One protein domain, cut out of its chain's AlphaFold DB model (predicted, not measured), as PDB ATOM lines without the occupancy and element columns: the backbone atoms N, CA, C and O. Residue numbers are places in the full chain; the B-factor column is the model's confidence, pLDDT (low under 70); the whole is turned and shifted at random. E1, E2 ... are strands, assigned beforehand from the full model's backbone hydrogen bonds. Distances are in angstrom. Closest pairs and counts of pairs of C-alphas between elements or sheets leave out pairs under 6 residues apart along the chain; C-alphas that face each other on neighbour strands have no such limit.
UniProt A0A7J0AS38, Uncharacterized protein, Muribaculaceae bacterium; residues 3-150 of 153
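Overview. This is residues 3 to 150 of the 153 residues of an uncharacterized protein of Muribaculaceae bacterium (UniProt A0A7J0AS38). Picture an open trough like part of a barrel: eight antiparallel strands side by side in one curled sheet, whose edge strands E1 and E10 stay apart and leave it unclosed. A small hairpin, E4 and E5, is set off at one end, after E3, and a long loop, residues 10 to 28, joins E1 to E2. The printed part has 148 residues with ten named strands, E1 to E10 in turn along the chain, and no named helix; the class is all strand. The large sheet has the order E1, E2, E3, E6, E7, E8, E9, E10. The whole is loose, with a radius of gyration of the C-alphas of 18.3 A, and elongated, spanning 56 by 34 by 28 A.

Arrangement. Begin with E1, residues 3 to 9, and E2, residues 29 to 37, an antiparallel hairpin at 156 degrees; look for N 4 and O 34, 2.8 A apart and within hydrogen-bond range. E3, residues 44 to 54, ends a meander of E1, E2 and E3, each strand the antiparallel neighbour of the one before; between E2 and E3, N 35 and O 48 are 2.8 A apart and within hydrogen-bond range. E3 runs on into E4, residues 57 to 59, at 62 degrees. E4 forms a hairpin with E5, residues 65 to 67, where N 66 and O 58 are 2.9 A apart. Back in the large sheet, E6, residues 71 to 81, is antiparallel to E3, with N 47 and O 74 at 2.9 A. From E6 a second meander goes on through E7, residues 85 to 94, E8, residues 108 to 121, E9, residues 127 to 137, and E10, residues 142 to 149. Check N 75 and O 91 at 2.9 A, N 88 and O 115 at 2.8 A, N 116 and O 132 at 2.9 A, and N 133 and O 146 at 2.9 A. The sheet is twisted, and the way across it turns by 136 degrees from edge to edge.

Along the chain. Find C-alpha 3 at (-73.788, 164.132, 19.465); from there E1 runs 20.2 A. E2 measures 26.0 A and E3 30.9 A, while E4 and E5 have three residues each. E6 starts from C-alpha 71 at (-69.770, 149.532, 19.492) and runs 32.9 A, and E7 29.7 A. E8, the longest strand, covers 38.5 A, then E9 30.2 A. E10 runs 23.1 A to C-alpha 149 at (-56.937, 167.220, 3.602).

Size, cuts and confidence. The two C-alphas farthest apart are those of Glu 62 and Lys 123, at 61.6 A. The printed part has no cut. The links E1 to E2 and E7 to E8 are long, with 19 and 13 residues. Mean pLDDT of the printed part is 91.7; look for values under 70 at residues 12 to 20 and 22 to 25.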
ATOM      1  N   VAL A   3     -73.034 165.312  19.889       96.12
ATOM      2  CA  VAL A   3     -73.788 164.132  19.465       96.12
ATOM      3  C   VAL A   3     -73.873 164.180  17.948       96.12
ATOM      4  O   VAL A   3     -74.193 165.228  17.386       96.12
ATOM      5  N   GLY A   4     -73.535 163.070  17.308       95.75
ATOM      6  CA  GLY A   4     -73.541 162.898  15.865       95.75
ATOM      7  C   GLY A   4     -74.436 161.738  15.456       95.75
ATOM      8  O   GLY A   4     -74.690 160.817  16.236       95.75
ATOM      9  N   PHE A   5     -74.905 161.807  14.218       95.81
ATOM     10  CA  PHE A   5     -75.657 160.751  13.569       95.81
ATOM     11  C   PHE A   5     -75.148 160.616  12.141       95.81
ATOM     12  O   PHE A   5     -75.182 161.596  11.394       95.81
ATOM     13  N   ASN A   6     -74.680 159.427  11.780       93.44
ATOM     14  CA  ASN A   6     -74.100 159.160  10.471       93.44
ATOM     15  C   ASN A   6     -74.912 158.081   9.748       93.44
ATOM     16  O   ASN A   6     -75.426 157.155  10.375       93.44
ATOM     17  N   ASP A   7     -74.998 158.203   8.426       92.00
ATOM     18  CA  ASP A   7     -75.544 157.185   7.534       92.00
ATOM     19  C   ASP A   7     -74.483 156.832   6.490       92.00
ATOM     20  O   ASP A   7     -74.112 157.669   5.660       92.00
ATOM     21  N   TYR A   8     -73.969 155.605   6.559       88.38
ATOM     22  CA  TYR A   8     -73.009 155.086   5.594       88.38
ATOM     23  C   TYR A   8     -73.708 154.140   4.632       88.38
ATOM     24  O   TYR A   8     -74.247 153.113   5.037       88.38
ATOM     25  N   TYR A   9     -73.640 154.449   3.341       85.75
ATOM     26  CA  TYR A   9     -74.173 153.585   2.297       85.75
ATOM     27  C   TYR A   9     -73.044 152.815   1.605       85.75
ATOM     28  O   TYR A   9     -72.219 153.407   0.905       85.75
ATOM     29  N   TYR A  10     -73.031 151.492   1.779       77.56
ATOM     30  CA  TYR A  10     -72.088 150.578   1.129       77.56
ATOM     31  C   TYR A  10     -72.834 149.662   0.142       77.56
ATOM     32  O   TYR A  10     -73.224 148.552   0.512       77.56
ATOM     33  N   PRO A  11     -73.070 150.107  -1.108       71.44
ATOM     34  CA  PRO A  11     -73.736 149.286  -2.114       71.44
ATOM     35  C   PRO A  11     -72.860 148.105  -2.543       71.44
ATOM     36  O   PRO A  11     -71.629 148.139  -2.442       71.44
ATOM     37  N   THR A  12     -73.485 147.072  -3.102       68.12
ATOM     38  CA  THR A  12     -72.739 146.047  -3.830       68.12
ATOM     39  C   THR A  12     -72.204 146.637  -5.134       68.12
ATOM     40  O   THR A  12     -72.823 147.471  -5.790       68.12
ATOM     41  N   VAL A  13     -71.008 146.209  -5.530       58.28
ATOM     42  CA  VAL A  13     -70.212 146.915  -6.548       58.28
ATOM     43  C   VAL A  13     -70.848 146.895  -7.953       58.28
ATOM     44  O   VAL A  13     -70.396 147.639  -8.811       58.28
ATOM     45  N   ASN A  14     -71.863 146.056  -8.227       51.88
ATOM     46  CA  ASN A  14     -72.367 145.833  -9.595       51.88
ATOM     47  C   ASN A  14     -73.823 145.325  -9.733       51.88
ATOM     48  O   ASN A  14     -74.196 144.842 -10.807       51.88
ATOM     49  N   ASN A  15     -74.678 145.396  -8.707       59.28
ATOM     50  CA  ASN A  15     -76.046 144.881  -8.841       59.28
ATOM     51  C   ASN A  15     -77.029 145.976  -9.288       59.28
ATOM     52  O   ASN A  15     -77.257 146.954  -8.586       59.28
ATOM     53  N   LYS A  16     -77.703 145.771 -10.433       61.84
ATOM     54  CA  LYS A  16     -78.777 146.655 -10.947       61.84
ATOM     55  C   LYS A  16     -79.965 146.822  -9.981       61.84
ATOM     56  O   LYS A  16     -80.865 147.607 -10.266       61.84
ATOM     57  N   LYS A  17     -80.009 146.039  -8.900       65.00
ATOM     58  CA  LYS A  17     -81.060 146.062  -7.880       65.00
ATOM     59  C   LYS A  17     -80.724 146.921  -6.660       65.00
ATOM     60  O   LYS A  17     -81.616 147.101  -5.843       65.00
ATOM     61  N   ASP A  18     -79.509 147.456  -6.546       63.72
ATOM     62  CA  ASP A  18     -79.134 148.283  -5.400       63.72
ATOM     63  C   ASP A  18     -79.831 149.638  -5.486       63.72
ATOM     64  O   ASP A  18     -79.553 150.448  -6.377       63.72
ATOM     65  N   LYS A  19     -80.765 149.887  -4.568       68.81
ATOM     66  CA  LYS A  19     -81.448 151.174  -4.470       68.81
ATOM     67  C   LYS A  19     -80.943 151.931  -3.255       68.81
ATOM     68  O   LYS A  19     -80.976 151.431  -2.139       68.81
ATOM     69  N   TYR A  20     -80.576 153.186  -3.489       69.44
ATOM     70  CA  TYR A  20     -80.146 154.107  -2.440       69.44
ATOM     71  C   TYR A  20     -81.258 154.425  -1.427       69.44
ATOM     72  O   TYR A  20     -80.991 154.712  -0.280       69.44
ATOM     73  N   PHE A  21     -82.531 154.391  -1.823       71.56
ATOM     74  CA  PHE A  21     -83.651 154.646  -0.910       71.56
ATOM     75  C   PHE A  21     -84.395 153.349  -0.591       71.56
ATOM     76  O   PHE A  21     -85.587 153.218  -0.867       71.56
ATOM     77  N   GLU A  22     -83.683 152.370  -0.039       68.94
ATOM     78  CA  GLU A  22     -84.279 151.139   0.485       68.94
ATOM     79  C   GLU A  22     -83.960 150.981   1.975       68.94
ATOM     80  O   GLU A  22     -82.809 150.849   2.383       68.94
ATOM     81  N   GLY A  23     -85.011 151.001   2.798       63.69
ATOM     82  CA  GLY A  23     -84.947 150.682   4.223       63.69
ATOM     83  C   GLY A  23     -85.338 149.229   4.504       63.69
ATOM     84  O   GLY A  23     -85.852 148.520   3.640       63.69
ATOM     85  N   GLY A  24     -85.141 148.778   5.740       68.31
ATOM     86  CA  GLY A  24     -85.536 147.444   6.195       68.31
ATOM     87  C   GLY A  24     -84.356 146.495   6.404       68.31
ATOM     88  O   GLY A  24     -83.204 146.901   6.516       68.31
ATOM     89  N   ARG A  25     -84.653 145.193   6.492       63.16
ATOM     90  CA  ARG A  25     -83.681 144.161   6.897       63.16
ATOM     91  C   ARG A  25     -82.528 143.960   5.898       63.16
ATOM     92  O   ARG A  25     -81.491 143.451   6.304       63.16
ATOM     93  N   HIS A  26     -82.693 144.358   4.640       70.62
ATOM     94  CA  HIS A  26     -81.721 144.140   3.559       70.62
ATOM     95  C   HIS A  26     -81.231 145.457   2.940       70.62
ATOM     96  O   HIS A  26     -81.058 145.553   1.731       70.62
ATOM     97  N   THR A  27     -81.052 146.485   3.770       81.88
ATOM     98  CA  THR A  27     -80.509 147.779   3.345       81.88
ATOM     99  C   THR A  27     -78.978 147.761   3.292       81.88
ATOM    100  O   THR A  27     -78.346 147.102   4.114       81.88
ATOM    101  N   GLY A  28     -78.383 148.502   2.349       83.19
ATOM    102  CA  GLY A  28     -76.936 148.771   2.310       83.19
ATOM    103  C   GLY A  28     -76.493 149.908   3.240       83.19
ATOM    104  O   GLY A  28     -75.308 150.233   3.290       83.19
ATOM    105  N   HIS A  29     -77.443 150.526   3.947       90.12
ATOM    106  CA  HIS A  29     -77.195 151.602   4.900       90.12
ATOM    107  C   HIS A  29     -76.708 151.071   6.246       90.12
ATOM    108  O   HIS A  29     -77.100 149.986   6.679       90.12
ATOM    109  N   TRP A  30     -75.886 151.865   6.921       92.19
ATOM    110  CA  TRP A  30     -75.386 151.641   8.271       92.19
ATOM    111  C   TRP A  30     -75.601 152.928   9.050       92.19
ATOM    112  O   TRP A  30     -74.956 153.939   8.767       92.19
ATOM    113  N   LEU A  31     -76.514 152.896  10.017       93.75
ATOM    114  CA  LEU A  31     -76.812 154.064  10.835       93.75
ATOM    115  C   LEU A  31     -76.011 154.001  12.127       93.75
ATOM    116  O   LEU A  31     -76.083 153.015  12.867       93.75
ATOM    117  N   GLU A  32     -75.273 155.069  12.393       97.19
ATOM    118  CA  GLU A  32     -74.381 155.191  13.537       97.19
ATOM    119  C   GLU A  32     -74.803 156.368  14.415       97.19
ATOM    120  O   GLU A  32     -74.991 157.490  13.938       97.19
ATOM    121  N   GLY A  33     -74.928 156.118  15.716       97.88
ATOM    122  CA  GLY A  33     -74.990 157.168  16.726       97.88
ATOM    123  C   GLY A  33     -73.610 157.375  17.335       97.88
ATOM    124  O   GLY A  33     -72.952 156.400  17.695       97.88
ATOM    125  N   VAL A  34     -73.182 158.630  17.479       97.81
ATOM    126  CA  VAL A  34     -71.860 158.978  18.020       97.81
ATOM    127  C   VAL A  34     -71.999 160.004  19.133       97.81
ATOM    128  O   VAL A  34     -72.713 160.996  18.995       97.81
ATOM    129  N   VAL A  35     -71.280 159.806  20.233       98.00
ATOM    130  CA  VAL A  35     -71.130 160.794  21.303       98.00
ATOM    131  C   VAL A  35     -69.650 161.056  21.517       98.00
ATOM    132  O   VAL A  35     -68.889 160.134  21.797       98.00
ATOM    133  N   THR A  36     -69.247 162.323  21.449       97.88
ATOM    134  CA  THR A  36     -67.869 162.739  21.730       97.88
ATOM    135  C   THR A  36     -67.822 163.705  22.907       97.88
ATOM    136  O   THR A  36     -68.519 164.726  22.962       97.88
ATOM    137  N   TYR A  37     -66.948 163.409  23.859       97.62
ATOM    138  CA  TYR A  37     -66.600 164.272  24.973       97.62
ATOM    139  C   TYR A  37     -65.153 164.749  24.828       97.62
ATOM    140  O   TYR A  37     -64.221 163.957  24.845       97.62
ATOM    141  N   SER A  38     -64.971 166.063  24.711       97.00
ATOM    142  CA  SER A  38     -63.664 166.720  24.667       97.00
ATOM    143  C   SER A  38     -63.688 167.875  25.670       97.00
ATOM    144  O   SER A  38     -64.314 168.904  25.390       97.00
ATOM    145  N   PRO A  39     -63.110 167.721  26.873       94.81
ATOM    146  CA  PRO A  39     -63.027 168.807  27.841       94.81
ATOM    147  C   PRO A  39     -62.144 169.947  27.316       94.81
ATOM    148  O   PRO A  39     -61.146 169.721  26.647       94.81
ATOM    149  N   VAL A  40     -62.479 171.191  27.663       91.56
ATOM    150  CA  VAL A  40     -61.740 172.381  27.185       91.56
ATOM    151  C   VAL A  40     -60.354 172.508  27.831       91.56
ATOM    152  O   VAL A  40     -59.430 173.041  27.230       91.56
ATOM    153  N   LYS A  41     -60.207 172.045  29.078       93.50
ATOM    154  CA  LYS A  41     -59.000 172.271  29.895       93.50
ATOM    155  C   LYS A  41     -57.951 171.164  29.793       93.50
ATOM    156  O   LYS A  41     -56.853 171.337  30.308       93.50
ATOM    157  N   ILE A  42     -58.303 170.024  29.208       94.94
ATOM    158  CA  ILE A  42     -57.446 168.839  29.149       94.94
ATOM    159  C   ILE A  42     -57.396 168.418  27.683       94.94
ATOM    160  O   ILE A  42     -58.463 168.318  27.076       94.94
ATOM    161  N   PRO A  43     -56.209 168.179  27.102       95.69
ATOM    162  CA  PRO A  43     -56.079 167.842  25.691       95.69
ATOM    163  C   PRO A  43     -56.439 166.373  25.440       95.69
ATOM    164  O   PRO A  43     -55.615 165.587  24.995       95.69
ATOM    165  N   LEU A  44     -57.676 166.008  25.760       97.25
ATOM    166  CA  LEU A  44     -58.233 164.664  25.693       97.25
ATOM    167  C   LEU A  44     -59.522 164.708  24.869       97.25
ATOM    168  O   LEU A  44     -60.288 165.670  24.970       97.25
ATOM    169  N   TRP A  45     -59.799 163.650  24.118       98.19
ATOM    170  CA  TRP A  45     -61.141 163.350  23.636       98.19
ATOM    171  C   TRP A  45     -61.489 161.884  23.877       98.19
ATOM    172  O   TRP A  45     -60.625 161.009  23.928       98.19
ATOM    173  N   VAL A  46     -62.784 161.648  24.042       98.19
ATOM    174  CA  VAL A  46     -63.396 160.331  24.168       98.19
ATOM    175  C   VAL A  46     -64.562 160.290  23.201       98.19
ATOM    176  O   VAL A  46     -65.443 161.146  23.288       98.19
ATOM    177  N   THR A  47     -64.588 159.311  22.308       98.31
ATOM    178  CA  THR A  47     -65.702 159.084  21.384       98.31
ATOM    179  C   THR A  47     -66.265 157.694  21.610       98.31
ATOM    180  O   THR A  47     -65.513 156.728  21.625       98.31
ATOM    181  N   LEU A  48     -67.580 157.593  21.769       98.31
ATOM    182  CA  LEU A  48     -68.313 156.335  21.775       98.31
ATOM    183  C   LEU A  48     -69.264 156.334  20.582       98.31
ATOM    184  O   LEU A  48     -70.072 157.257  20.451       98.31
ATOM    185  N   SER A  49     -69.189 155.311  19.740       97.69
ATOM    186  CA  SER A  49     -70.121 155.118  18.636       97.69
ATOM    187  C   SER A  49     -70.781 153.746  18.652       97.69
ATOM    188  O   SER A  49     -70.255 152.789  19.225       97.69
ATOM    189  N   ASN A  50     -71.975 153.670  18.063       98.06
ATOM    190  CA  ASN A  50     -72.739 152.437  17.931       98.06
ATOM    191  C   ASN A  50     -73.507 152.394  16.604       98.06
ATOM    192  O   ASN A  50     -74.302 153.292  16.312       98.06
ATOM    193  N   PHE A  51     -73.324 151.306  15.854       96.69
ATOM    194  CA  PHE A  51     -74.139 150.984  14.685       96.69
ATOM    195  C   PHE A  51     -75.443 150.295  15.098       96.69
ATOM    196  O   PHE A  51     -75.540 149.070  15.204       96.69
ATOM    197  N   PHE A  52     -76.478 151.091  15.347       94.38
ATOM    198  CA  PHE A  52     -77.731 150.592  15.920       94.38
ATOM    199  C   PHE A  52     -78.704 150.026  14.872       94.38
ATOM    200  O   PHE A  52     -79.691 149.381  15.238       94.38
ATOM    201  N   TYR A  53     -78.463 150.270  13.580       91.44
ATOM    202  CA  TYR A  53     -79.329 149.805  12.497       91.44
ATOM    203  C   TYR A  53     -78.568 149.614  11.184       91.44
ATOM    204  O   TYR A  53     -77.587 150.302  10.911       91.44
ATOM    205  N   GLY A  54     -79.087 148.726  10.334       89.38
ATOM    206  CA  GLY A  54     -78.660 148.594   8.948       89.38
ATOM    207  C   GLY A  54     -77.960 147.275   8.659       89.38
ATOM    208  O   GLY A  54     -78.366 146.234   9.176       89.38
ATOM    209  N   ALA A  55     -76.931 147.317   7.818       89.06
ATOM    210  CA  ALA A  55     -76.172 146.142   7.386       89.06
ATOM    211  C   ALA A  55     -75.098 145.665   8.387       89.06
ATOM    212  O   ALA A  55     -74.407 144.686   8.108       89.06
ATOM    213  N   ASP A  56     -75.006 146.280   9.571       92.38
ATOM    214  CA  ASP A  56     -74.125 145.834  10.657       92.38
ATOM    215  C   ASP A  56     -74.598 144.526  11.314       92.38
ATOM    216  O   ASP A  56     -75.239 144.513  12.371       92.38
ATOM    217  N   LYS A  57     -74.310 143.401  10.661       91.75
ATOM    218  CA  LYS A  57     -74.848 142.092  11.028       91.75
ATOM    219  C   LYS A  57     -73.823 140.981  10.884       91.75
ATOM    220  O   LYS A  57     -72.938 141.036  10.040       91.75
ATOM    221  N   TYR A  58     -74.023 139.924  11.662       91.88
ATOM    222  CA  TYR A  58     -73.268 138.679  11.561       91.88
ATOM    223  C   TYR A  58     -74.207 137.471  11.638       91.88
ATOM    224  O   TYR A  58     -75.365 137.586  12.052       91.88
ATOM    225  N   VAL A  59     -73.706 136.308  11.230       93.06
ATOM    226  CA  VAL A  59     -74.406 135.024  11.357       93.06
ATOM    227  C   VAL A  59     -73.859 134.303  12.586       93.06
ATOM    228  O   VAL A  59     -72.646 134.161  12.729       93.06
ATOM    229  N   ASP A  60     -74.738 133.903  13.503       90.44
ATOM    230  CA  ASP A  60     -74.344 133.144  14.692       90.44
ATOM    231  C   ASP A  60     -74.059 131.660  14.387       90.44
ATOM    232  O   ASP A  60     -74.190 131.195  13.254       90.44
ATOM    233  N   ALA A  61     -73.638 130.910  15.411       90.06
ATOM    234  CA  ALA A  61     -73.316 129.488  15.279       90.06
ATOM    235  C   ALA A  61     -74.531 128.638  14.858       90.06
ATOM    236  O   ALA A  61     -74.366 127.562  14.284       90.06
ATOM    237  N   GLU A  62     -75.746 129.130  15.104       92.81
ATOM    238  CA  GLU A  62     -77.010 128.505  14.716       92.81
ATOM    239  C   GLU A  62     -77.457 128.884  13.290       92.81
ATOM    240  O   GLU A  62     -78.527 128.462  12.842       92.81
ATOM    241  N   GLY A  63     -76.661 129.671  12.559       92.12
ATOM    242  CA  GLY A  63     -76.971 130.103  11.195       92.12
ATOM    243  C   GLY A  63     -77.975 131.257  11.120       92.12
ATOM    244  O   GLY A  63     -78.515 131.540  10.046       92.12
ATOM    245  N   LYS A  64     -78.254 131.936  12.237       93.44
ATOM    246  CA  LYS A  64     -79.201 133.048  12.308       93.44
ATOM    247  C   LYS A  64     -78.478 134.389  12.210       93.44
ATOM    248  O   LYS A  64     -77.543 134.692  12.942       93.44
ATOM    249  N   GLU A  65     -78.982 135.238  11.320       92.25
ATOM    250  CA  GLU A  65     -78.545 136.629  11.200       92.25
ATOM    251  C   GLU A  65     -78.959 137.442  12.440       92.25
ATOM    252  O   GLU A  65     -80.144 137.480  12.806       92.25
ATOM    253  N   LYS A  66     -77.991 138.127  13.051       92.75
ATOM    254  CA  LYS A  66     -78.169 139.026  14.196       92.75
ATOM    255  C   LYS A  66     -77.540 140.386  13.910       92.75
ATOM    256  O   LYS A  66     -76.501 140.471  13.264       92.75
ATOM    257  N   GLN A  67     -78.167 141.440  14.428       93.94
ATOM    258  CA  GLN A  67     -77.555 142.766  14.480       93.94
ATOM    259  C   GLN A  67     -76.342 142.710  15.410       93.94
ATOM    260  O   GLN A  67     -76.458 142.209  16.532       93.94
ATOM    261  N   ALA A  68     -75.193 143.197  14.947       94.75
ATOM    262  CA  ALA A  68     -73.973 143.189  15.745       94.75
ATOM    263  C   ALA A  68     -73.994 144.275  16.822       94.75
ATOM    264  O   ALA A  68     -73.500 144.039  17.923       94.75
ATOM    265  N   TYR A  69     -74.618 145.425  16.536       96.25
ATOM    266  CA  TYR A  69     -74.547 146.612  17.388       96.25
ATOM    267  C   TYR A  69     -73.091 147.013  17.624       96.25
ATOM    268  O   TYR A  69     -72.683 147.239  18.766       96.25
ATOM    269  N   SER A  70     -72.297 147.024  16.554       97.12
ATOM    270  CA  SER A  70     -70.869 147.324  16.567       97.12
ATOM    271  C   SER A  70     -70.618 148.606  17.353       97.12
ATOM    272  O   SER A  70     -71.005 149.693  16.924       97.12
ATOM    273  N   THR A  71     -70.023 148.454  18.537       98.00
ATOM    274  CA  THR A  71     -69.770 149.532  19.492       98.00
ATOM    275  C   THR A  71     -68.281 149.806  19.547       98.00
ATOM    276  O   THR A  71     -67.492 148.912  19.863       98.00
ATOM    277  N   TYR A  72     -67.906 151.049  19.274       98.00
ATOM    278  CA  TYR A  72     -66.516 151.476  19.210       98.00
ATOM    279  C   TYR A  72     -66.250 152.617  20.186       98.00
ATOM    280  O   TYR A  72     -67.017 153.573  20.285       98.00
ATOM    281  N   LEU A  73     -65.157 152.491  20.931       98.50
ATOM    282  CA  LEU A  73     -64.649 153.491  21.855       98.50
ATOM    283  C   LEU A  73     -63.295 153.976  21.352       98.50
ATOM    284  O   LEU A  73     -62.382 153.174  21.187       98.50
ATOM    285  N   GLU A  74     -63.136 155.282  21.202       98.38
ATOM    286  CA  GLU A  74     -61.849 155.911  20.930       98.38
ATOM    287  C   GLU A  74     -61.463 156.842  22.067       98.38
ATOM    288  O   GLU A  74     -62.244 157.697  22.493       98.38
ATOM    289  N   LEU A  75     -60.231 156.687  22.531       98.50
ATOM    290  CA  LEU A  75     -59.583 157.599  23.455       98.50
ATOM    291  C   LEU A  75     -58.420 158.245  22.729       98.50
ATOM    292  O   LEU A  75     -57.588 157.544  22.155       98.50
ATOM    293  N   GLY A  76     -58.310 159.561  22.805       98.44
ATOM    294  CA  GLY A  76     -57.150 160.223  22.247       98.44
ATOM    295  C   GLY A  76     -56.732 161.470  22.989       98.44
ATOM    296  O   GLY A  76     -57.485 162.064  23.757       98.44
ATOM    297  N   THR A  77     -55.483 161.840  22.766       98.50
ATOM    298  CA  THR A  77     -54.832 163.009  23.343       98.50
ATOM    299  C   THR A  77     -54.070 163.760  22.267       98.50
ATOM    300  O   THR A  77     -53.732 163.208  21.216       98.50
ATOM    301  N   TYR A  78     -53.781 165.031  22.513       97.81
ATOM    302  CA  TYR A  78     -53.010 165.835  21.574       97.81
ATOM    303  C   TYR A  78     -52.046 166.793  22.264       97.81
ATOM    304  O   TYR A  78     -52.155 167.093  23.450       97.81
ATOM    305  N   TYR A  79     -51.088 167.272  21.485       97.31
ATOM    306  CA  TYR A  79     -50.162 168.317  21.867       97.31
ATOM    307  C   TYR A  79     -50.038 169.317  20.721       97.31
ATOM    308  O   TYR A  79     -49.664 168.957  19.602       97.31
ATOM    309  N   ASP A  80     -50.378 170.568  21.010       95.94
ATOM    310  CA  ASP A  80     -50.225 171.683  20.083       95.94
ATOM    311  C   ASP A  80     -48.845 172.311  20.245       95.94
ATOM    312  O   ASP A  80     -48.411 172.627  21.354       95.94
ATOM    313  N   PHE A  81     -48.166 172.527  19.124       96.06
ATOM    314  CA  PHE A  81     -46.847 173.140  19.091       96.06
ATOM    315  C   PHE A  81     -46.699 174.047  17.870       96.06
ATOM    316  O   PHE A  81     -47.472 173.987  16.916       96.06
ATOM    317  N   LEU A  82     -45.710 174.943  17.906       91.31
ATOM    318  CA  LEU A  82     -45.344 175.798  16.768       91.31
ATOM    319  C   LEU A  82     -46.551 176.458  16.059       91.31
ATOM    320  O   LEU A  82     -46.612 176.471  14.833       91.31
ATOM    321  N   LYS A  83     -47.511 176.988  16.835       92.31
ATOM    322  CA  LYS A  83     -48.734 177.732  16.445       92.31
ATOM    323  C   LYS A  83     -49.746 177.019  15.527       92.31
ATOM    324  O   LYS A  83     -50.943 177.189  15.728       92.31
ATOM    325  N   TYR A  84     -49.297 176.263  14.533       94.88
ATOM    326  CA  TYR A  84     -50.116 175.643  13.488       94.88
ATOM    327  C   TYR A  84     -49.943 174.125  13.416       94.88
ATOM    328  O   TYR A  84     -50.461 173.505  12.490       94.88
ATOM    329  N   ASN A  85     -49.213 173.535  14.363       97.12
ATOM    330  CA  ASN A  85     -48.851 172.128  14.348       97.12
ATOM    331  C   ASN A  85     -49.502 171.409  15.527       97.12
ATOM    332  O   ASN A  85     -49.529 171.922  16.648       97.12
ATOM    333  N   ARG A  86     -49.997 170.202  15.275       97.50
ATOM    334  CA  ARG A  86     -50.555 169.321  16.296       97.50
ATOM    335  C   ARG A  86     -50.027 167.915  16.095       97.50
ATOM    336  O   ARG A  86     -50.037 167.402  14.979       97.50
ATOM    337  N   LEU A  87     -49.613 167.283  17.187       98.12
ATOM    338  CA  LEU A  87     -49.408 165.842  17.249       98.12
ATOM    339  C   LEU A  87     -50.533 165.240  18.085       98.12
ATOM    340  O   LEU A  87     -50.891 165.785  19.126       98.12
ATOM    341  N   SER A  88     -51.106 164.136  17.631       98.19
ATOM    342  CA  SER A  88     -52.207 163.463  18.310       98.19
ATOM    343  C   SER A  88     -51.984 161.962  18.339       98.19
ATOM    344  O   SER A  88     -51.457 161.400  17.382       98.19
ATOM    345  N   LEU A  89     -52.365 161.345  19.453       98.56
ATOM    346  CA  LEU A  89     -52.316 159.906  19.663       98.56
ATOM    347  C   LEU A  89     -53.720 159.431  20.016       98.56
ATOM    348  O   LEU A  89     -54.341 160.012  20.907       98.56
ATOM    349  N   ALA A  90     -54.195 158.388  19.347       98.50
ATOM    350  CA  ALA A  90     -55.494 157.784  19.605       98.50
ATOM    351  C   ALA A  90     -55.381 156.264  19.720       98.50
ATOM    352  O   ALA A  90     -54.541 155.642  19.068       98.50
ATOM    353  N   VAL A  91     -56.233 155.678  20.552       98.56
ATOM    354  CA  VAL A  91     -56.413 154.234  20.683       98.56
ATOM    355  C   VAL A  91     -57.902 153.935  20.630       98.56
ATOM    356  O   VAL A  91     -58.690 154.509  21.385       98.56
ATOM    357  N   GLY A  92     -58.260 153.021  19.744       98.25
ATOM    358  CA  GLY A  92     -59.623 152.615  19.465       98.25
ATOM    359  C   GLY A  92     -59.856 151.159  19.815       98.25
ATOM    360  O   GLY A  92     -59.031 150.294  19.510       98.25
ATOM    361  N   ALA A  93     -61.003 150.878  20.419       98.31
ATOM    362  CA  ALA A  93     -61.408 149.541  20.807       98.31
ATOM    363  C   ALA A  93     -62.848 149.237  20.388       98.31
ATOM    364  O   ALA A  93     -63.752 150.046  20.588       98.31
ATOM    365  N   ALA A  94     -63.061 148.035  19.864       98.12
ATOM    366  CA  ALA A  94     -64.379 147.431  19.758       98.12
ATOM    367  C   ALA A  94     -64.772 146.821  21.108       98.12
ATOM    368  O   ALA A  94     -64.019 146.022  21.673       98.12
ATOM    369  N   LEU A  95     -65.948 147.192  21.616       97.81
ATOM    370  CA  LEU A  95     -66.462 146.741  22.916       97.81
ATOM    371  C   LEU A  95     -67.315 145.464  22.833       97.81
ATOM    372  O   LEU A  95     -67.760 144.956  23.860       97.81
ATOM    373  N   ASN A  96     -67.581 144.995  21.617       96.62
ATOM    374  CA  ASN A  96     -68.344 143.794  21.303       96.62
ATOM    375  C   ASN A  96     -67.887 143.208  19.956       96.62
ATOM    376  O   ASN A  96     -67.069 143.787  19.231       96.62
ATOM    377  N   ARG A  97     -68.486 142.072  19.591       95.50
ATOM    378  CA  ARG A  97     -68.440 141.527  18.232       95.50
ATOM    379  C   ARG A  97     -68.876 142.581  17.218       95.50
ATOM    380  O   ARG A  97     -70.016 143.035  17.275       95.50
ATOM    381  N   SER A  98     -67.981 142.969  16.309       95.06
ATOM    382  CA  SER A  98     -68.197 144.155  15.479       95.06
ATOM    383  C   SER A  98     -67.513 144.110  14.114       95.06
ATOM    384  O   SER A  98     -66.583 143.340  13.878       95.06
ATOM    385  N   CYS A  99     -67.919 145.018  13.225       93.69
ATOM    386  CA  CYS A  99     -67.272 145.216  11.928       93.69
ATOM    387  C   CYS A  99     -65.776 145.564  12.055       93.69
ATOM    388  O   CYS A  99     -64.984 145.225  11.178       93.69
ATOM    389  N   TYR A 100     -65.365 146.179  13.168       93.69
ATOM    390  CA  TYR A 100     -63.982 146.579  13.431       93.69
ATOM    391  C   TYR A 100     -63.047 145.415  13.768       93.69
ATOM    392  O   TYR A 100     -61.828 145.573  13.691       93.69
ATOM    393  N   ASN A 101     -63.599 144.265  14.162       94.69
ATOM    394  CA  ASN A 101     -62.841 143.071  14.535       94.69
ATOM    395  C   ASN A 101     -63.266 141.827  13.743       94.69
ATOM    396  O   ASN A 101     -63.043 140.703  14.188       94.69
ATOM    397  N   GLY A 102     -63.893 142.033  12.580       93.25
ATOM    398  CA  GLY A 102     -64.306 140.953  11.684       93.25
ATOM    399  C   GLY A 102     -65.459 140.104  12.216       93.25
ATOM    400  O   GLY A 102     -65.764 139.079  11.623       93.25
ATOM    401  N   TYR A 103     -66.119 140.534  13.295       94.38
ATOM    402  CA  TYR A 103     -67.133 139.772  14.021       94.38
ATOM    403  C   TYR A 103     -66.613 138.497  14.712       94.38
ATOM    404  O   TYR A 103     -67.415 137.639  15.091       94.38
ATOM    405  N   ASP A 104     -65.304 138.406  14.954       91.81
ATOM    406  CA  ASP A 104     -64.668 137.210  15.527       91.81
ATOM    407  C   ASP A 104     -64.358 137.333  17.028       91.81
ATOM    408  O   ASP A 104     -64.094 136.334  17.701       91.81
ATOM    409  N   HIS A 105     -64.423 138.545  17.587       92.12
ATOM    410  CA  HIS A 105     -63.986 138.827  18.955       92.12
ATOM    411  C   HIS A 105     -65.002 139.651  19.744       92.12
ATOM    412  O   HIS A 105     -65.589 140.592  19.219       92.12
ATOM    413  N   ASP A 106     -65.156 139.360  21.037       94.00
ATOM    414  CA  ASP A 106     -66.040 140.139  21.915       94.00
ATOM    415  C   ASP A 106     -65.411 141.464  22.366       94.00
ATOM    416  O   ASP A 106     -66.116 142.427  22.611       94.00
ATOM    417  N   PHE A 107     -64.088 141.555  22.461       97.19
ATOM    418  CA  PHE A 107     -63.387 142.813  22.720       97.19
ATOM    419  C   PHE A 107     -62.099 142.840  21.912       97.19
ATOM    420  O   PHE A 107     -61.454 141.807  21.716       97.19
ATOM    421  N   SER A 108     -61.715 144.013  21.423       97.56
ATOM    422  CA  SER A 108     -60.521 144.151  20.594       97.56
ATOM    423  C   SER A 108     -59.994 145.576  20.574       97.56
ATOM    424  O   SER A 108     -60.775 146.509  20.444       97.56
ATOM    425  N   ILE A 109     -58.672 145.748  20.618       97.31
ATOM    426  CA  ILE A 109     -58.031 147.029  20.287       97.31
ATOM    427  C   ILE A 109     -57.851 147.066  18.773       97.31
ATOM    428  O   ILE A 109     -57.011 146.354  18.231       97.31
ATOM    429  N   CYS A 110     -58.656 147.874  18.097       95.31
ATOM    430  CA  CYS A 110     -58.770 147.881  16.642       95.31
ATOM    431  C   CYS A 110     -57.865 148.922  15.981       95.31
ATOM    432  O   CYS A 110     -57.556 148.787  14.800       95.31
ATOM    433  N   ASN A 111     -57.421 149.954  16.701       95.94
ATOM    434  CA  ASN A 111     -56.423 150.871  16.167       95.94
ATOM    435  C   ASN A 111     -55.562 151.525  17.253       95.94
ATOM    436  O   ASN A 111     -55.961 151.689  18.406       95.94
ATOM    437  N   ILE A 112     -54.357 151.893  16.838       98.25
ATOM    438  CA  ILE A 112     -53.452 152.806  17.520       98.25
ATOM    439  C   ILE A 112     -52.979 153.781  16.442       98.25
ATOM    440  O   ILE A 112     -52.306 153.373  15.494       98.25
ATOM    441  N   GLU A 113     -53.365 155.047  16.554       98.50
ATOM    442  CA  GLU A 113     -53.070 156.096  15.575       98.50
ATOM    443  C   GLU A 113     -52.112 157.130  16.168       98.50
ATOM    444  O   GLU A 113     -52.385 157.702  17.222       98.50
ATOM    445  N   LEU A 114     -51.033 157.435  15.445       98.62
ATOM    446  CA  LEU A 114     -50.244 158.650  15.633       98.62
ATOM    447  C   LEU A 114     -50.455 159.559  14.423       98.62
ATOM    448  O   LEU A 114     -50.092 159.203  13.300       98.62
ATOM    449  N   LYS A 115     -51.012 160.746  14.652       98.44
ATOM    450  CA  LYS A 115     -51.372 161.697  13.599       98.44
ATOM    451  C   LYS A 115     -50.728 163.053  13.825       98.44
ATOM    452  O   LYS A 115     -50.884 163.657  14.888       98.44
ATOM    453  N   TYR A 116     -50.051 163.541  12.792       98.25
ATOM    454  CA  TYR A 116     -49.535 164.899  12.699       98.25
ATOM    455  C   TYR A 116     -50.446 165.742  11.809       98.25
ATOM    456  O   TYR A 116     -50.796 165.325  10.704       98.25
ATOM    457  N   THR A 117     -50.789 166.936  12.281       97.69
ATOM    458  CA  THR A 117     -51.621 167.909  11.575       97.69
ATOM    459  C   THR A 117     -50.892 169.239  11.451       97.69
ATOM    460  O   THR A 117     -50.396 169.778  12.443       97.69
ATOM    461  N   TYR A 118     -50.899 169.796  10.241       96.81
ATOM    462  CA  TYR A 118     -50.468 171.155   9.943       96.81
ATOM    463  C   TYR A 118     -51.634 171.976   9.388       96.81
ATOM    464  O   TYR A 118     -52.264 171.596   8.402       96.81
ATOM    465  N   ASN A 119     -51.908 173.119  10.011       95.31
ATOM    466  CA  ASN A 119     -52.985 174.019   9.611       95.31
ATOM    467  C   ASN A 119     -52.466 175.112   8.670       95.31
ATOM    468  O   ASN A 119     -51.762 176.033   9.094       95.31
ATOM    469  N   ILE A 120     -52.859 175.052   7.396       94.12
ATOM    470  CA  ILE A 120     -52.595 176.126   6.433       94.12
ATOM    471  C   ILE A 120     -53.618 177.239   6.646       94.12
ATOM    472  O   ILE A 120     -54.817 177.010   6.500       94.12
ATOM    473  N   ILE A 121     -53.141 178.448   6.946       91.88
ATOM    474  CA  ILE A 121     -53.986 179.635   7.116       91.88
ATOM    475  C   ILE A 121     -53.995 180.450   5.826       91.88
ATOM    476  O   ILE A 121     -52.973 181.009   5.420       91.88
ATOM    477  N   PHE A 122     -55.156 180.553   5.189       90.81
ATOM    478  CA  PHE A 122     -55.346 181.399   4.018       90.81
ATOM    479  C   PHE A 122     -55.631 182.847   4.420       90.81
ATOM    480  O   PHE A 122     -56.220 183.125   5.464       90.81
ATOM    481  N   LYS A 123     -55.285 183.796   3.539       90.50
ATOM    482  CA  LYS A 123     -55.598 185.226   3.734       90.50
ATOM    483  C   LYS A 123     -57.102 185.508   3.832       90.50
ATOM    484  O   LYS A 123     -57.482 186.527   4.391       90.50
ATOM    485  N   SER A 124     -57.940 184.612   3.312       88.69
ATOM    486  CA  SER A 124     -59.401 184.663   3.431       88.69
ATOM    487  C   SER A 124     -59.919 184.371   4.846       88.69
ATOM    488  O   SER A 124     -61.118 184.471   5.077       88.69
ATOM    489  N   GLY A 125     -59.046 183.978   5.783       86.75
ATOM    490  CA  GLY A 125     -59.425 183.512   7.121       86.75
ATOM    491  C   GLY A 125     -59.738 182.015   7.185       86.75
ATOM    492  O   GLY A 125     -59.969 181.485   8.269       86.75
ATOM    493  N   TRP A 126     -59.716 181.313   6.049       88.94
ATOM    494  CA  TRP A 126     -59.950 179.872   5.997       88.94
ATOM    495  C   TRP A 126     -58.735 179.104   6.513       88.94
ATOM    496  O   TRP A 126     -57.591 179.509   6.296       88.94
ATOM    497  N   THR A 127     -58.989 177.970   7.163       91.81
ATOM    498  CA  THR A 127     -57.947 177.047   7.616       91.81
ATOM    499  C   THR A 127     -58.131 175.703   6.930       91.81
ATOM    500  O   THR A 127     -59.225 175.151   6.966       91.81
ATOM    501  N   LEU A 128     -57.062 175.179   6.331       93.81
ATOM    502  CA  LEU A 128     -57.019 173.828   5.769       93.81
ATOM    503  C   LEU A 128     -56.101 172.949   6.626       93.81
ATOM    504  O   LEU A 128     -54.877 173.102   6.554       93.81
ATOM    505  N   PRO A 129     -56.667 172.033   7.429       95.12
ATOM    506  CA  PRO A 129     -55.897 171.019   8.132       95.12
ATOM    507  C   PRO A 129     -55.389 169.958   7.148       95.12
ATOM    508  O   PRO A 129     -56.184 169.257   6.508       95.12
ATOM    509  N   LEU A 130     -54.066 169.835   7.051       96.50
ATOM    510  CA  LEU A 130     -53.376 168.752   6.357       96.50
ATOM    511  C   LEU A 130     -52.824 167.760   7.373       96.50
ATOM    512  O   LEU A 130     -52.110 168.154   8.295       96.50
ATOM    513  N   ASN A 131     -53.114 166.479   7.175       95.88
ATOM    514  CA  ASN A 131     -52.773 165.430   8.122       95.88
ATOM    515  C   ASN A 131     -51.965 164.321   7.449       95.88
ATOM    516  O   ASN A 131     -52.285 163.905   6.333       95.88
ATOM    517  N   VAL A 132     -50.996 163.780   8.186       98.12
ATOM    518  CA  VAL A 132     -50.451 162.440   7.955       98.12
ATOM    519  C   VAL A 132     -50.630 161.626   9.229       98.12
ATOM    520  O   VAL A 132     -50.344 162.113  10.325       98.12
ATOM    521  N   ALA A 133     -51.124 160.403   9.096       98.19
ATOM    522  CA  ALA A 133     -51.319 159.497  10.216       98.19
ATOM    523  C   ALA A 133     -50.704 158.135   9.917       98.19
ATOM    524  O   ALA A 133     -50.878 157.603   8.821       98.19
ATOM    525  N   TYR A 134     -50.012 157.575  10.904       98.50
ATOM    526  CA  TYR A 134     -49.647 156.167  10.927       98.50
ATOM    527  C   TYR A 134     -50.595 155.442  11.876       98.50
ATOM    528  O   TYR A 134     -50.774 155.867  13.020       98.50
ATOM    529  N   ILE A 135     -51.205 154.364  11.391       98.25
ATOM    530  CA  ILE A 135     -52.191 153.586  12.136       98.25
ATOM    531  C   ILE A 135     -51.741 152.135  12.142       98.25
ATOM    532  O   ILE A 135     -51.546 151.540  11.083       98.25
ATOM    533  N   TYR A 136     -51.626 151.550  13.328       98.38
ATOM    534  CA  TYR A 136     -51.485 150.111  13.488       98.38
ATOM    535  C   TYR A 136     -52.813 149.531  13.971       98.38
ATOM    536  O   TYR A 136     -53.420 150.066  14.896       98.38
ATOM    537  N   ASN A 137     -53.273 148.459  13.336       97.31
ATOM    538  CA  ASN A 137     -54.444 147.685  13.729       97.31
ATOM    539  C   ASN A 137     -53.968 146.360  14.350       97.31
ATOM    540  O   ASN A 137     -53.576 145.461  13.599       97.31
ATOM    541  N   PRO A 138     -54.000 146.232  15.691       96.81
ATOM    542  CA  PRO A 138     -53.545 145.028  16.380       96.81
ATOM    543  C   PRO A 138     -54.360 143.767  16.069       96.81
ATOM    544  O   PRO A 138     -53.786 142.685  16.037       96.81
ATOM    545  N   VAL A 139     -55.674 143.880  15.829       96.12
ATOM    546  CA  VAL A 139     -56.543 142.714  15.551       96.12
ATOM    547  C   VAL A 139     -56.135 142.016  14.265       96.12
ATOM    548  O   VAL A 139     -56.094 140.791  14.204       96.12
ATOM    549  N   PHE A 140     -55.840 142.799  13.229       95.62
ATOM    550  CA  PHE A 140     -55.516 142.261  11.912       95.62
ATOM    551  C   PHE A 140     -54.017 142.208  11.623       95.62
ATOM    552  O   PHE A 140     -53.654 141.818  10.515       95.62
ATOM    553  N   ASP A 141     -53.175 142.629  12.572       96.69
ATOM    554  CA  ASP A 141     -51.729 142.806  12.412       96.69
ATOM    555  C   ASP A 141     -51.367 143.578  11.127       96.69
ATOM    556  O   ASP A 141     -50.623 143.124  10.255       96.69
ATOM    557  N   LYS A 142     -51.984 144.755  10.957       97.06
ATOM    558  CA  LYS A 142     -51.841 145.571   9.740       97.06
ATOM    559  C   LYS A 142     -51.513 147.017  10.049       97.06
ATOM    560  O   LYS A 142     -52.027 147.602  10.996       97.06
ATOM    561  N   SER A 143     -50.682 147.603   9.194       97.31
ATOM    562  CA  SER A 143     -50.302 149.014   9.250       97.31
ATOM    563  C   SER A 143     -50.912 149.796   8.093       97.31
ATOM    564  O   SER A 143     -50.994 149.291   6.973       97.31
ATOM    565  N   PHE A 144     -51.266 151.049   8.353       97.00
ATOM    566  CA  PHE A 144     -51.814 151.983   7.378       97.00
ATOM    567  C   PHE A 144     -51.121 153.338   7.499       97.00
ATOM    568  O   PHE A 144     -50.699 153.748   8.582       97.00
ATOM    569  N   VAL A 145     -51.031 154.043   6.373       97.69
ATOM    570  CA  VAL A 145     -50.606 155.441   6.324       97.69
ATOM    571  C   VAL A 145     -51.700 156.228   5.626       97.69
ATOM    572  O   VAL A 145     -52.000 155.970   4.460       97.69
ATOM    573  N   ASN A 146     -52.277 157.193   6.334       96.88
ATOM    574  CA  ASN A 146     -53.335 158.043   5.809       96.88
ATOM    575  C   ASN A 146     -52.799 159.447   5.547       96.88
ATOM    576  O   ASN A 146     -52.170 160.053   6.414       96.88
ATOM    577  N   PHE A 147     -53.114 159.977   4.367       96.94
ATOM    578  CA  PHE A 147     -52.941 161.385   4.025       96.94
ATOM    579  C   PHE A 147     -54.325 162.008   3.882       96.94
ATOM    580  O   PHE A 147     -55.162 161.495   3.139       96.94
ATOM    581  N   THR A 148     -54.587 163.093   4.604       95.62
ATOM    582  CA  THR A 148     -55.927 163.697   4.639       95.62
ATOM    583  C   THR A 148     -55.842 165.209   4.529       95.62
ATOM    584  O   THR A 148     -55.060 165.845   5.229       95.62
ATOM    585  N   ALA A 149     -56.689 165.787   3.679       93.88
ATOM    586  CA  ALA A 149     -56.937 167.220   3.602       93.88
ATOM    587  C   ALA A 149     -58.418 167.462   3.916       93.88
ATOM    588  O   ALA A 149     -59.285 166.927   3.225       93.88
ATOM    589  N   ASN A 150     -58.708 168.221   4.975       86.88
ATOM    590  CA  ASN A 150     -60.085 168.461   5.414       86.88
ATOM    591  C   ASN A 150     -60.586 169.810   4.901       86.88
ATOM    592  O   ASN A 150     -60.121 170.858   5.344       86.88
TER     593      ASN A 150